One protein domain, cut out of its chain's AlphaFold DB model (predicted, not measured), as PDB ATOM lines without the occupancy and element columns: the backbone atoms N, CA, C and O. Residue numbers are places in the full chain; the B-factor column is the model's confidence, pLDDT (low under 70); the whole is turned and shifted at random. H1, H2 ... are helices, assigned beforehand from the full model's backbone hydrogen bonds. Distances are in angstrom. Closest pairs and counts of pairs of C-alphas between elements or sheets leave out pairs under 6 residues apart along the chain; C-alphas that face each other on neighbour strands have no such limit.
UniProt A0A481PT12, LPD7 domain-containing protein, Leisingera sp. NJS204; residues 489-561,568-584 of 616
ATOM      1  N   ARG A 489     128.671 -81.609  15.404       71.00
ATOM      2  CA  ARG A 489     128.231 -80.224  15.578       71.00
ATOM      3  C   ARG A 489     126.772 -80.092  16.027       71.00
ATOM      4  O   ARG A 489     126.435 -79.095  16.651       71.00
ATOM      5  N   LEU A 490     125.882 -81.021  15.679       78.56
ATOM      6  CA  LEU A 490     124.462 -80.979  16.056       78.56
ATOM      7  C   LEU A 490     124.245 -81.443  17.501       78.56
ATOM      8  O   LEU A 490     123.511 -80.770  18.221       78.56
ATOM      9  N   GLU A 491     124.902 -82.522  17.943       83.06
ATOM     10  CA  GLU A 491     124.897 -82.951  19.350       83.06
ATOM     11  C   GLU A 491     125.513 -81.873  20.248       83.06
ATOM     12  O   GLU A 491     124.938 -81.515  21.276       83.06
ATOM     13  N   GLU A 492     126.644 -81.293  19.834       79.69
ATOM     14  CA  GLU A 492     127.291 -80.209  20.575       79.69
ATOM     15  C   GLU A 492     126.381 -78.975  20.662       79.69
ATOM     16  O   GLU A 492     126.178 -78.425  21.746       79.69
ATOM     17  N   ARG A 493     125.748 -78.581  19.548       80.19
ATOM     18  CA  ARG A 493     124.796 -77.459  19.523       80.19
ATOM     19  C   ARG A 493     123.543 -77.720  20.348       80.19
ATOM     20  O   ARG A 493     123.048 -76.771  20.938       80.19
ATOM     21  N   LEU A 494     123.042 -78.956  20.421       82.25
ATOM     22  CA  LEU A 494     121.920 -79.333  21.295       82.25
ATOM     23  C   LEU A 494     122.293 -79.266  22.778       82.25
ATOM     24  O   LEU A 494     121.453 -78.937  23.616       82.25
ATOM     25  N   ASN A 495     123.553 -79.553  23.101       78.88
ATOM     26  CA  ASN A 495     124.067 -79.488  24.465       78.88
ATOM     27  C   ASN A 495     124.418 -78.059  24.919       78.88
ATOM     28  O   ASN A 495     124.504 -77.812  26.124       78.88
ATOM     29  N   GLN A 496     124.570 -77.109  23.991       81.00
ATOM     30  CA  GLN A 496     124.804 -75.697  24.297       81.00
ATOM     31  C   GLN A 496     123.539 -74.996  24.815       81.00
ATOM     32  O   GLN A 496     122.421 -75.239  24.367       81.00
ATOM     33  N   LYS A 497     123.722 -74.024  25.720       70.50
ATOM     34  CA  LYS A 497     122.625 -73.210  26.287       70.50
ATOM     35  C   LYS A 497     121.840 -72.421  25.228       70.50
ATOM     36  O   LYS A 497     120.712 -72.003  25.470       70.50
ATOM     37  N   GLU A 498     122.432 -72.221  24.056       69.56
ATOM     38  CA  GLU A 498     121.854 -71.466  22.947       69.56
ATOM     39  C   GLU A 498     120.916 -72.305  22.064       69.56
ATOM     40  O   GLU A 498     120.158 -71.733  21.282       69.56
ATOM     41  N   ALA A 499     120.878 -73.635  22.237       78.69
ATOM     42  CA  ALA A 499     120.018 -74.544  21.472       78.69
ATOM     43  C   ALA A 499     118.530 -74.154  21.516       78.69
ATOM     44  O   ALA A 499     117.809 -74.297  20.533       78.69
ATOM     45  N   ALA A 500     118.069 -73.609  22.648       74.44
ATOM     46  CA  ALA A 500     116.688 -73.166  22.835       74.44
ATOM     47  C   ALA A 500     116.324 -71.918  21.998       74.44
ATOM     48  O   ALA A 500     115.144 -71.644  21.754       74.44
ATOM     49  N   ARG A 501     117.328 -71.150  21.552       72.19
ATOM     50  CA  ARG A 501     117.135 -69.944  20.733       72.19
ATOM     51  C   ARG A 501     116.983 -70.278  19.250       72.19
ATOM     52  O   ARG A 501     116.235 -69.575  18.573       72.19
ATOM     53  N   ASP A 502     117.597 -71.363  18.778       79.31
ATOM     54  CA  ASP A 502     117.485 -71.836  17.393       79.31
ATOM     55  C   ASP A 502     116.096 -72.465  17.137       79.31
ATOM     56  O   ASP A 502     115.764 -73.471  17.768       79.31
ATOM     57  N   PRO A 503     115.272 -71.928  16.213       75.75
ATOM     58  CA  PRO A 503     113.950 -72.475  15.897       75.75
ATOM     59  C   PRO A 503     113.953 -73.957  15.494       75.75
ATOM     60  O   PRO A 503     112.977 -74.654  15.768       75.75
ATOM     61  N   GLN A 504     115.032 -74.444  14.875       78.69
ATOM     62  CA  GLN A 504     115.146 -75.826  14.404       78.69
ATOM     63  C   GLN A 504     115.551 -76.798  15.525       78.69
ATOM     64  O   GLN A 504     115.240 -77.986  15.450       78.69
ATOM     65  N   LEU A 505     116.219 -76.305  16.577       85.38
ATOM     66  CA  LEU A 505     116.686 -77.114  17.712       85.38
ATOM     67  C   LEU A 505     115.838 -76.936  18.974       85.38
ATOM     68  O   LEU A 505     115.885 -77.792  19.852       85.38
ATOM     69  N   ARG A 506     115.030 -75.872  19.063       82.12
ATOM     70  CA  ARG A 506     114.244 -75.504  20.250       82.12
ATOM     71  C   ARG A 506     113.385 -76.645  20.793       82.12
ATOM     72  O   ARG A 506     113.352 -76.850  22.003       82.12
ATOM     73  N   GLY A 507     112.711 -77.384  19.914       82.06
ATOM     74  CA  GLY A 507     111.903 -78.542  20.294       82.06
ATOM     75  C   GLY A 507     112.739 -79.658  20.915       82.06
ATOM     76  O   GLY A 507     112.495 -80.063  22.046       82.06
ATOM     77  N   ALA A 508     113.798 -80.082  20.223       86.31
ATOM     78  CA  ALA A 508     114.700 -81.129  20.700       86.31
ATOM     79  C   ALA A 508     115.450 -80.727  21.985       86.31
ATOM     80  O   ALA A 508     115.587 -81.536  22.898       86.31
ATOM     81  N   ALA A 509     115.879 -79.469  22.099       86.00
ATOM     82  CA  ALA A 509     116.495 -78.928  23.310       86.00
ATOM     83  C   ALA A 509     115.522 -78.944  24.502       86.00
ATOM     84  O   ALA A 509     115.913 -79.241  25.630       86.00
ATOM     85  N   SER A 510     114.241 -78.670  24.248       83.62
ATOM     86  CA  SER A 510     113.184 -78.752  25.254       83.62
ATOM     87  C   SER A 510     112.895 -80.199  25.680       83.62
ATOM     88  O   SER A 510     112.768 -80.458  26.876       83.62
ATOM     89  N   THR A 511     112.886 -81.157  24.748       83.81
ATOM     90  CA  THR A 511     112.801 -82.596  25.060       83.81
ATOM     91  C   THR A 511     113.998 -83.070  25.885       83.81
ATOM     92  O   THR A 511     113.823 -83.794  26.861       83.81
ATOM     93  N   LEU A 512     115.211 -82.620  25.550       87.69
ATOM     94  CA  LEU A 512     116.422 -82.940  26.308       87.69
ATOM     95  C   LEU A 512     116.357 -82.392  27.745       87.69
ATOM     96  O   LEU A 512     116.732 -83.085  28.690       87.69
ATOM     97  N   ALA A 513     115.834 -81.175  27.920       85.38
ATOM     98  CA  ALA A 513     115.620 -80.572  29.235       85.38
ATOM     99  C   ALA A 513     114.540 -81.301  30.055       85.38
ATOM    100  O   ALA A 513     114.700 -81.454  31.265       85.38
ATOM    101  N   LEU A 514     113.473 -81.788  29.409       82.38
ATOM    102  CA  LEU A 514     112.452 -82.619  30.052       82.38
ATOM    103  C   LEU A 514     113.057 -83.931  30.572       82.38
ATOM    104  O   LEU A 514     112.877 -84.254  31.744       82.38
ATOM    105  N   ILE A 515     113.835 -84.634  29.742       83.56
ATOM    106  CA  ILE A 515     114.526 -85.874  30.136       83.56
ATOM    107  C   ILE A 515     115.448 -85.607  31.333       83.56
ATOM    108  O   ILE A 515     115.433 -86.353  32.308       83.56
ATOM    109  N   GLU A 516     116.225 -84.521  31.320       83.06
ATOM    110  CA  GLU A 516     117.101 -84.182  32.448       83.06
ATOM    111  C   GLU A 516     116.315 -83.871  33.735       83.06
ATOM    112  O   GLU A 516     116.727 -84.270  34.830       83.06
ATOM    113  N   ALA A 517     115.185 -83.168  33.620       78.38
ATOM    114  CA  ALA A 517     114.312 -82.851  34.745       78.38
ATOM    115  C   ALA A 517     113.676 -84.112  35.347       78.38
ATOM    116  O   ALA A 517     113.688 -84.273  36.569       78.38
ATOM    117  N   GLU A 518     113.196 -85.035  34.514       78.88
ATOM    118  CA  GLU A 518     112.634 -86.316  34.957       78.88
ATOM    119  C   GLU A 518     113.691 -87.209  35.612       78.88
ATOM    120  O   GLU A 518     113.455 -87.780  36.676       78.88
ATOM    121  N   MET A 519     114.897 -87.265  35.046       81.12
ATOM    122  CA  MET A 519     116.007 -88.035  35.612       81.12
ATOM    123  C   MET A 519     116.480 -87.462  36.956       81.12
ATOM    124  O   MET A 519     116.825 -88.212  37.871       81.12
ATOM    125  N   ARG A 520     116.467 -86.129  37.102       82.06
ATOM    126  CA  ARG A 520     116.718 -85.452  38.383       82.06
ATOM    127  C   ARG A 520     115.606 -85.760  39.392       82.06
ATOM    128  O   ARG A 520     115.910 -86.025  40.550       82.06
ATOM    129  N   ALA A 521     114.344 -85.779  38.961       70.50
ATOM    130  CA  ALA A 521     113.203 -86.117  39.814       70.50
ATOM    131  C   ALA A 521     113.201 -87.591  40.261       70.50
ATOM    132  O   ALA A 521     112.778 -87.884  41.374       70.50
ATOM    133  N   ALA A 522     113.722 -88.502  39.434       72.25
ATOM    134  CA  ALA A 522     113.891 -89.918  39.761       72.25
ATOM    135  C   ALA A 522     115.127 -90.220  40.636       72.25
ATOM    136  O   ALA A 522     115.406 -91.384  40.916       72.25
ATOM    137  N   GLY A 523     115.880 -89.195  41.058       74.88
ATOM    138  CA  GLY A 523     117.049 -89.352  41.929       74.88
ATOM    139  C   GLY A 523     118.260 -90.007  41.255       74.88
ATOM    140  O   GLY A 523     119.125 -90.544  41.945       74.88
ATOM    141  N   VAL A 524     118.339 -89.988  39.921       78.06
ATOM    142  CA  VAL A 524     119.459 -90.587  39.178       78.06
ATOM    143  C   VAL A 524     120.741 -89.781  39.414       78.06
ATOM    144  O   VAL A 524     120.691 -88.552  39.441       78.06
ATOM    145  N   SER A 525     121.887 -90.453  39.573       80.31
ATOM    146  CA  SER A 525     123.175 -89.810  39.879       80.31
ATOM    147  C   SER A 525     123.636 -88.846  38.777       80.31
ATOM    148  O   SER A 525     123.347 -89.056  37.602       80.31
ATOM    149  N   ASP A 526     124.393 -87.801  39.124       76.94
ATOM    150  CA  ASP A 526     124.876 -86.793  38.162       76.94
ATOM    151  C   ASP A 526     125.657 -87.412  36.989       76.94
ATOM    152  O   ASP A 526     125.501 -86.987  35.843       76.94
ATOM    153  N   LYS A 527     126.441 -88.460  37.267       77.75
ATOM    154  CA  LYS A 527     127.212 -89.210  36.267       77.75
ATOM    155  C   LYS A 527     126.305 -89.978  35.298       77.75
ATOM    156  O   LYS A 527     126.519 -89.940  34.084       77.75
ATOM    157  N   ASP A 528     125.272 -90.633  35.817       76.25
ATOM    158  CA  ASP A 528     124.331 -91.398  34.992       76.25
ATOM    159  C   ASP A 528     123.414 -90.463  34.194       76.25
ATOM    160  O   ASP A 528     123.130 -90.719  33.025       76.25
ATOM    161  N   ARG A 529     123.025 -89.317  34.773       85.06
ATOM    162  CA  ARG A 529     122.290 -88.268  34.052       85.06
ATOM    163  C   ARG A 529     123.112 -87.684  32.906       85.06
ATOM    164  O   ARG A 529     122.549 -87.447  31.842       85.06
ATOM    165  N   ALA A 530     124.419 -87.482  33.089       82.12
ATOM    166  CA  ALA A 530     125.302 -87.027  32.013       82.12
ATOM    167  C   ALA A 530     125.378 -88.054  30.868       82.12
ATOM    168  O   ALA A 530     125.230 -87.681  29.707       82.12
ATOM    169  N   THR A 531     125.493 -89.343  31.199       80.69
ATOM    170  CA  THR A 531     125.495 -90.440  30.211       80.69
ATOM    171  C   THR A 531     124.176 -90.500  29.429       80.69
ATOM    172  O   THR A 531     124.166 -90.586  28.202       80.69
ATOM    173  N   VAL A 532     123.038 -90.391  30.123       81.75
ATOM    174  CA  VAL A 532     121.713 -90.395  29.481       81.75
ATOM    175  C   VAL A 532     121.489 -89.144  28.633       81.75
ATOM    176  O   VAL A 532     120.907 -89.239  27.553       81.75
ATOM    177  N   ARG A 533     121.984 -87.981  29.073       86.62
ATOM    178  CA  ARG A 533     121.943 -86.745  28.282       86.62
ATOM    179  C   ARG A 533     122.707 -86.903  26.970       86.62
ATOM    180  O   ARG A 533     122.200 -86.492  25.932       86.62
ATOM    181  N   GLU A 534     123.891 -87.506  27.009       83.75
ATOM    182  CA  GLU A 534     124.706 -87.750  25.817       83.75
ATOM    183  C   GLU A 534     123.966 -88.658  24.823       83.75
ATOM    184  O   GLU A 534     123.765 -88.273  23.667       83.75
ATOM    185  N   MET A 535     123.432 -89.790  25.295       82.38
ATOM    186  CA  MET A 535     122.638 -90.715  24.474       82.38
ATOM    187  C   MET A 535     121.393 -90.046  23.872       82.38
ATOM    188  O   MET A 535     121.144 -90.164  22.672       82.38
ATOM    189  N   ALA A 536     120.634 -89.300  24.680       85.06
ATOM    190  CA  ALA A 536     119.442 -88.588  24.227       85.06
ATOM    191  C   ALA A 536     119.784 -87.488  23.209       85.06
ATOM    192  O   ALA A 536     119.082 -87.331  22.211       85.06
ATOM    193  N   SER A 537     120.884 -86.755  23.415       86.69
ATOM    194  CA  SER A 537     121.342 -85.726  22.474       86.69
ATOM    195  C   SER A 537     121.696 -86.323  21.108       86.69
ATOM    196  O   SER A 537     121.298 -85.772  20.081       86.69
ATOM    197  N   HIS A 538     122.331 -87.498  21.094       85.81
ATOM    198  CA  HIS A 538     122.665 -88.231  19.876       85.81
ATOM    199  C   HIS A 538     121.417 -88.757  19.143       85.81
ATOM    200  O   HIS A 538     121.309 -88.636  17.920       85.81
ATOM    201  N   GLU A 539     120.424 -89.299  19.856       83.38
ATOM    202  CA  GLU A 539     119.166 -89.752  19.240       83.38
ATOM    203  C   GLU A 539     118.340 -88.597  18.652       83.38
ATOM    204  O   GLU A 539     117.824 -88.701  17.531       83.38
ATOM    205  N   LEU A 540     118.255 -87.474  19.370       86.12
ATOM    206  CA  LEU A 540     117.554 -86.272  18.917       86.12
ATOM    207  C   LEU A 540     118.244 -85.637  17.703       86.12
ATOM    208  O   LEU A 540     117.573 -85.276  16.732       86.12
ATOM    209  N   ALA A 541     119.577 -85.566  17.708       85.81
ATOM    210  CA  ALA A 541     120.362 -85.081  16.576       85.81
ATOM    211  C   ALA A 541     120.160 -85.956  15.329       85.81
ATOM    212  O   ALA A 541     119.891 -85.438  14.242       85.81
ATOM    213  N   ASN A 542     120.191 -87.285  15.485       83.31
ATOM    214  CA  ASN A 542     119.874 -88.228  14.409       83.31
ATOM    215  C   ASN A 542     118.438 -88.067  13.901       83.31
ATOM    216  O   ASN A 542     118.173 -88.225  12.707       83.31
ATOM    217  N   GLY A 543     117.502 -87.712  14.783       82.31
ATOM    218  CA  GLY A 543     116.142 -87.391  14.384       82.31
ATOM    219  C   GLY A 543     116.018 -86.142  13.545       82.31
ATOM    220  O   GLY A 543     115.404 -86.202  12.480       82.31
ATOM    221  N   ILE A 544     116.657 -85.054  13.962       84.19
ATOM    222  CA  ILE A 544     116.680 -83.807  13.192       84.19
ATOM    223  C   ILE A 544     117.321 -84.034  11.816       84.19
ATOM    224  O   ILE A 544     116.786 -83.565  10.812       84.19
ATOM    225  N   ARG A 545     118.408 -84.818  11.734       80.94
ATOM    226  CA  ARG A 545     119.039 -85.199  10.451       80.94
ATOM    227  C   ARG A 545     118.092 -85.965   9.534       80.94
ATOM    228  O   ARG A 545     118.083 -85.731   8.331       80.94
ATOM    229  N   ALA A 546     117.272 -86.844  10.102       80.00
ATOM    230  CA  ALA A 546     116.245 -87.585   9.375       80.00
ATOM    231  C   ALA A 546     114.989 -86.743   9.051       80.00
ATOM    232  O   ALA A 546     113.972 -87.304   8.648       80.00
ATOM    233  N   GLY A 547     115.029 -85.420   9.262       77.56
ATOM    234  CA  GLY A 547     113.914 -84.505   9.011       77.56
ATOM    235  C   GLY A 547     112.809 -84.550  10.069       77.56
ATOM    236  O   GLY A 547     111.709 -84.053   9.823       77.56
ATOM    237  N   ARG A 548     113.058 -85.157  11.239       79.94
ATOM    238  CA  ARG A 548     112.092 -85.183  12.348       79.94
ATOM    239  C   ARG A 548     112.090 -83.841  13.072       79.94
ATOM    240  O   ARG A 548     113.141 -83.289  13.387       79.94
ATOM    241  N   GLN A 549     110.891 -83.353  13.361       80.62
ATOM    242  CA  GLN A 549     110.665 -82.185  14.203       80.62
ATOM    243  C   GLN A 549     110.134 -82.633  15.564       80.62
ATOM    244  O   GLN A 549     109.470 -83.667  15.672       80.62
ATOM    245  N   TYR A 550     110.443 -81.849  16.589       84.19
ATOM    246  CA  TYR A 550     110.066 -82.117  17.971       84.19
ATOM    247  C   TYR A 550     109.264 -80.934  18.508       84.19
ATOM    248  O   TYR A 550     109.625 -79.784  18.249       84.19
ATOM    249  N   ASP A 551     108.193 -81.212  19.247       79.94
ATOM    250  CA  ASP A 551     107.400 -80.173  19.901       79.94
ATOM    251  C   ASP A 551     108.116 -79.645  21.142       79.94
ATOM    252  O   ASP A 551     108.792 -80.384  21.864       79.94
ATOM    253  N   VAL A 552     107.929 -78.354  21.422       81.69
ATOM    254  CA  VAL A 552     108.416 -77.741  22.661       81.69
ATOM    255  C   VAL A 552     107.640 -78.329  23.836       81.69
ATOM    256  O   VAL A 552     106.427 -78.156  23.956       81.69
ATOM    257  N   GLN A 553     108.359 -79.018  24.714       77.88
ATOM    258  CA  GLN A 553     107.813 -79.665  25.895       77.88
ATOM    259  C   GLN A 553     107.603 -78.653  27.023       77.88
ATOM    260  O   GLN A 553     108.451 -77.802  27.306       77.88
ATOM    261  N   ARG A 554     106.473 -78.769  27.723       71.81
ATOM    262  CA  ARG A 554     106.281 -78.077  29.000       71.81
ATOM    263  C   ARG A 554     107.002 -78.875  30.073       71.81
ATOM    264  O   ARG A 554     106.638 -80.019  30.317       71.81
ATOM    265  N   ILE A 555     107.994 -78.273  30.719       63.56
ATOM    266  CA  ILE A 555     108.652 -78.884  31.873       63.56
ATOM    267  C   ILE A 555     107.676 -78.766  33.056       63.56
ATOM    268  O   ILE A 555     107.337 -77.642  33.436       63.56
ATOM    269  N   PRO A 556     107.154 -79.874  33.610       55.12
ATOM    270  CA  PRO A 556     106.267 -79.803  34.761       55.12
ATOM    271  C   PRO A 556     107.039 -79.303  35.990       55.12
ATOM    272  O   PRO A 556     108.111 -79.814  36.308       55.12
ATOM    273  N   ASN A 557     106.479 -78.327  36.713       43.75
ATOM    274  CA  ASN A 557     106.944 -77.962  38.054       43.75
ATOM    275  C   ASN A 557     106.609 -79.120  39.007       43.75
ATOM    276  O   ASN A 557     105.504 -79.194  39.543       43.75
ATOM    277  N   VAL A 558     107.533 -80.060  39.181       50.34
ATOM    278  CA  VAL A 558     107.383 -81.155  40.147       50.34
ATOM    279  C   VAL A 558     107.811 -80.682  41.533       50.34
ATOM    280  O   VAL A 558     108.945 -80.256  41.744       50.34
ATOM    281  N   SER A 559     106.886 -80.764  42.488       45.06
ATOM    282  CA  SER A 559     107.144 -80.447  43.898       45.06
ATOM    283  C   SER A 559     108.130 -81.449  44.518       45.06
ATOM    284  O   SER A 559     108.150 -82.623  44.143       45.06
ATOM    285  N   ALA A 560     108.885 -81.033  45.541       48.03
ATOM    286  CA  ALA A 560     109.779 -81.917  46.309       48.03
ATOM    287  C   ALA A 560     109.071 -83.170  46.876       48.03
ATOM    288  O   ALA A 560     109.698 -84.191  47.139       48.03
ATOM    289  N   LYS A 561     107.739 -83.127  47.011       42.88
ATOM    290  CA  LYS A 561     106.902 -84.239  47.478       42.88
ATOM    291  C   LYS A 561     106.681 -85.329  46.414       42.88
ATOM    292  O   LYS A 561     106.437 -86.475  46.770       42.88
ATOM    293  N   ALA A 568     113.079 -96.787  39.110       50.56
ATOM    294  CA  ALA A 568     114.243 -96.591  38.244       50.56
ATOM    295  C   ALA A 568     113.806 -96.453  36.774       50.56
ATOM    296  O   ALA A 568     113.116 -97.330  36.255       50.56
ATOM    297  N   ILE A 569     114.203 -95.353  36.131       55.19
ATOM    298  CA  ILE A 569     113.924 -95.062  34.719       55.19
ATOM    299  C   ILE A 569     114.931 -95.840  33.852       55.19
ATOM    300  O   ILE A 569     116.139 -95.777  34.078       55.19
ATOM    301  N   SER A 570     114.434 -96.613  32.883       65.19
ATOM    302  CA  SER A 570     115.215 -97.430  31.939       65.19
ATOM    303  C   SER A 570     115.484 -96.678  30.627       65.19
ATOM    304  O   SER A 570     114.771 -95.743  30.278       65.19
ATOM    305  N   SER A 571     116.443 -97.141  29.818       59.06
ATOM    306  CA  SER A 571     116.652 -96.648  28.444       59.06
ATOM    307  C   SER A 571     115.383 -96.700  27.580       59.06
ATOM    308  O   SER A 571     115.178 -95.838  26.732       59.06
ATOM    309  N   LYS A 572     114.482 -97.658  27.840       67.25
ATOM    310  CA  LYS A 572     113.171 -97.744  27.172       67.25
ATOM    311  C   LYS A 572     112.252 -96.561  27.487       67.25
ATOM    312  O   LYS A 572     111.432 -96.199  26.645       67.25
ATOM    313  N   ASP A 573     112.377 -95.973  28.671       68.19
ATOM    314  CA  ASP A 573     111.573 -94.823  29.081       68.19
ATOM    315  C   ASP A 573     112.060 -93.551  28.372       68.19
ATOM    316  O   ASP A 573     111.242 -92.773  27.886       68.19
ATOM    317  N   VAL A 574     113.378 -93.411  28.179       65.81
ATOM    318  CA  VAL A 574     113.991 -92.326  27.389       65.81
ATOM    319  C   VAL A 574     113.498 -92.354  25.940       65.81
ATOM    320  O   VAL A 574     112.998 -91.346  25.438       65.81
ATOM    321  N   SER A 575     113.538 -93.518  25.284       73.81
ATOM    322  CA  SER A 575     113.026 -93.659  23.913       73.81
ATOM    323  C   SER A 575     111.527 -93.353  23.815       73.81
ATOM    324  O   SER A 575     111.068 -92.799  22.819       73.81
ATOM    325  N   LYS A 576     110.748 -93.667  24.859       76.50
ATOM    326  CA  LYS A 576     109.308 -93.384  24.898       76.50
ATOM    327  C   LYS A 576     109.016 -91.884  24.990       76.50
ATOM    328  O   LYS A 576     108.119 -91.417  24.294       76.50
ATOM    329  N   ILE A 577     109.776 -91.140  25.793       71.19
ATOM    330  CA  ILE A 577     109.652 -89.676  25.914       71.19
ATOM    331  C   ILE A 577     110.032 -88.996  24.591       71.19
ATOM    332  O   ILE A 577     109.334 -88.095  24.128       71.19
ATOM    333  N   ILE A 578     111.096 -89.471  23.933       75.62
ATOM    334  CA  ILE A 578     111.529 -88.962  22.622       75.62
ATOM    335  C   ILE A 578     110.465 -89.223  21.543       75.62
ATOM    336  O   ILE A 578     110.173 -88.331  20.745       75.62
ATOM    337  N   GLU A 579     109.851 -90.410  21.527       75.38
ATOM    338  CA  GLU A 579     108.758 -90.727  20.596       75.38
ATOM    339  C   GLU A 579     107.489 -89.909  20.876       75.38
ATOM    340  O   GLU A 579     106.816 -89.482  19.940       75.38
ATOM    341  N   GLN A 580     107.174 -89.630  22.144       75.75
ATOM    342  CA  GLN A 580     106.038 -88.777  22.521       75.75
ATOM    343  C   GLN A 580     106.227 -87.312  22.114       75.75
ATOM    344  O   GLN A 580     105.246 -86.632  21.824       75.75
ATOM    345  N   ALA A 581     107.470 -86.831  22.060       69.75
ATOM    346  CA  ALA A 581     107.797 -85.462  21.669       69.75
ATOM    347  C   ALA A 581     107.828 -85.232  20.145       69.75
ATOM    348  O   ALA A 581     108.057 -84.106  19.696       69.75
ATOM    349  N   ARG A 582     107.654 -86.283  19.334       76.12
ATOM    350  CA  ARG A 582     107.821 -86.235  17.878       76.12
ATOM    351  C   ARG A 582     106.600 -85.642  17.167       76.12
ATOM    352  O   ARG A 582     105.494 -86.165  17.267       76.12
ATOM    353  N   VAL A 583     106.845 -84.673  16.287       62.00
ATOM    354  CA  VAL A 583     105.878 -84.221  15.276       62.00
ATOM    355  C   VAL A 583     106.038 -85.080  14.019       62.00
ATOM    356  O   VAL A 583     107.154 -85.335  13.553       62.00
ATOM    357  N   ARG A 584     104.928 -85.569  13.450       51.06
ATOM    358  CA  ARG A 584     104.943 -86.363  12.208       51.06
ATOM    359  C   ARG A 584     105.436 -85.512  11.024       51.06
ATOM    360  O   ARG A 584     104.657 -84.813  10.391       51.06
TER     361      ARG A 584
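Overview. This is residues 489 to 561 and 568 to 584 of the 616 residues of the protein "LPD7 domain-containing protein" of Leisingera sp. NJS204 (UniProt A0A481PT12). A helical hairpin, H3 and H4, makes the core; H5 packs on H3 as the third helix of a bundle, while short H1 and H2 sit by the hairpin's open end. Residues 546 to 561, without a named element, fold back along the bundle. The printed part has 90 residues, five named helices, H1 to H5, and no named strand: all helix, compact, radius of gyration of the C-alphas 12.5 A, spanning 37 by 24 by 23 A.

Along the chain. Find C-alpha 489 at (128.231, -80.224, 15.578), where H1, residues 489 to 495, begins. Next come H2, 497 to 500, H3, 506 to 521, 22.3 A long, and H4, 526 to 545, 28.4 A. H5, 571 to 580, ends at (106.038, -88.777, 22.521).

Arrangement. Look at Ala 508 and Leu 540, the closest C-alphas of H3 and H4, 6.1 A apart. In H1, H3, H4 and H5 every O i to N i+4 pair is within hydrogen-bond range; H2 is too short for one.

Size, cuts and confidence. Across the cut, C-alphas 561 and 568 are 17.1 A apart. Confidence is under 70 in 18 residues, among them 555 to 561.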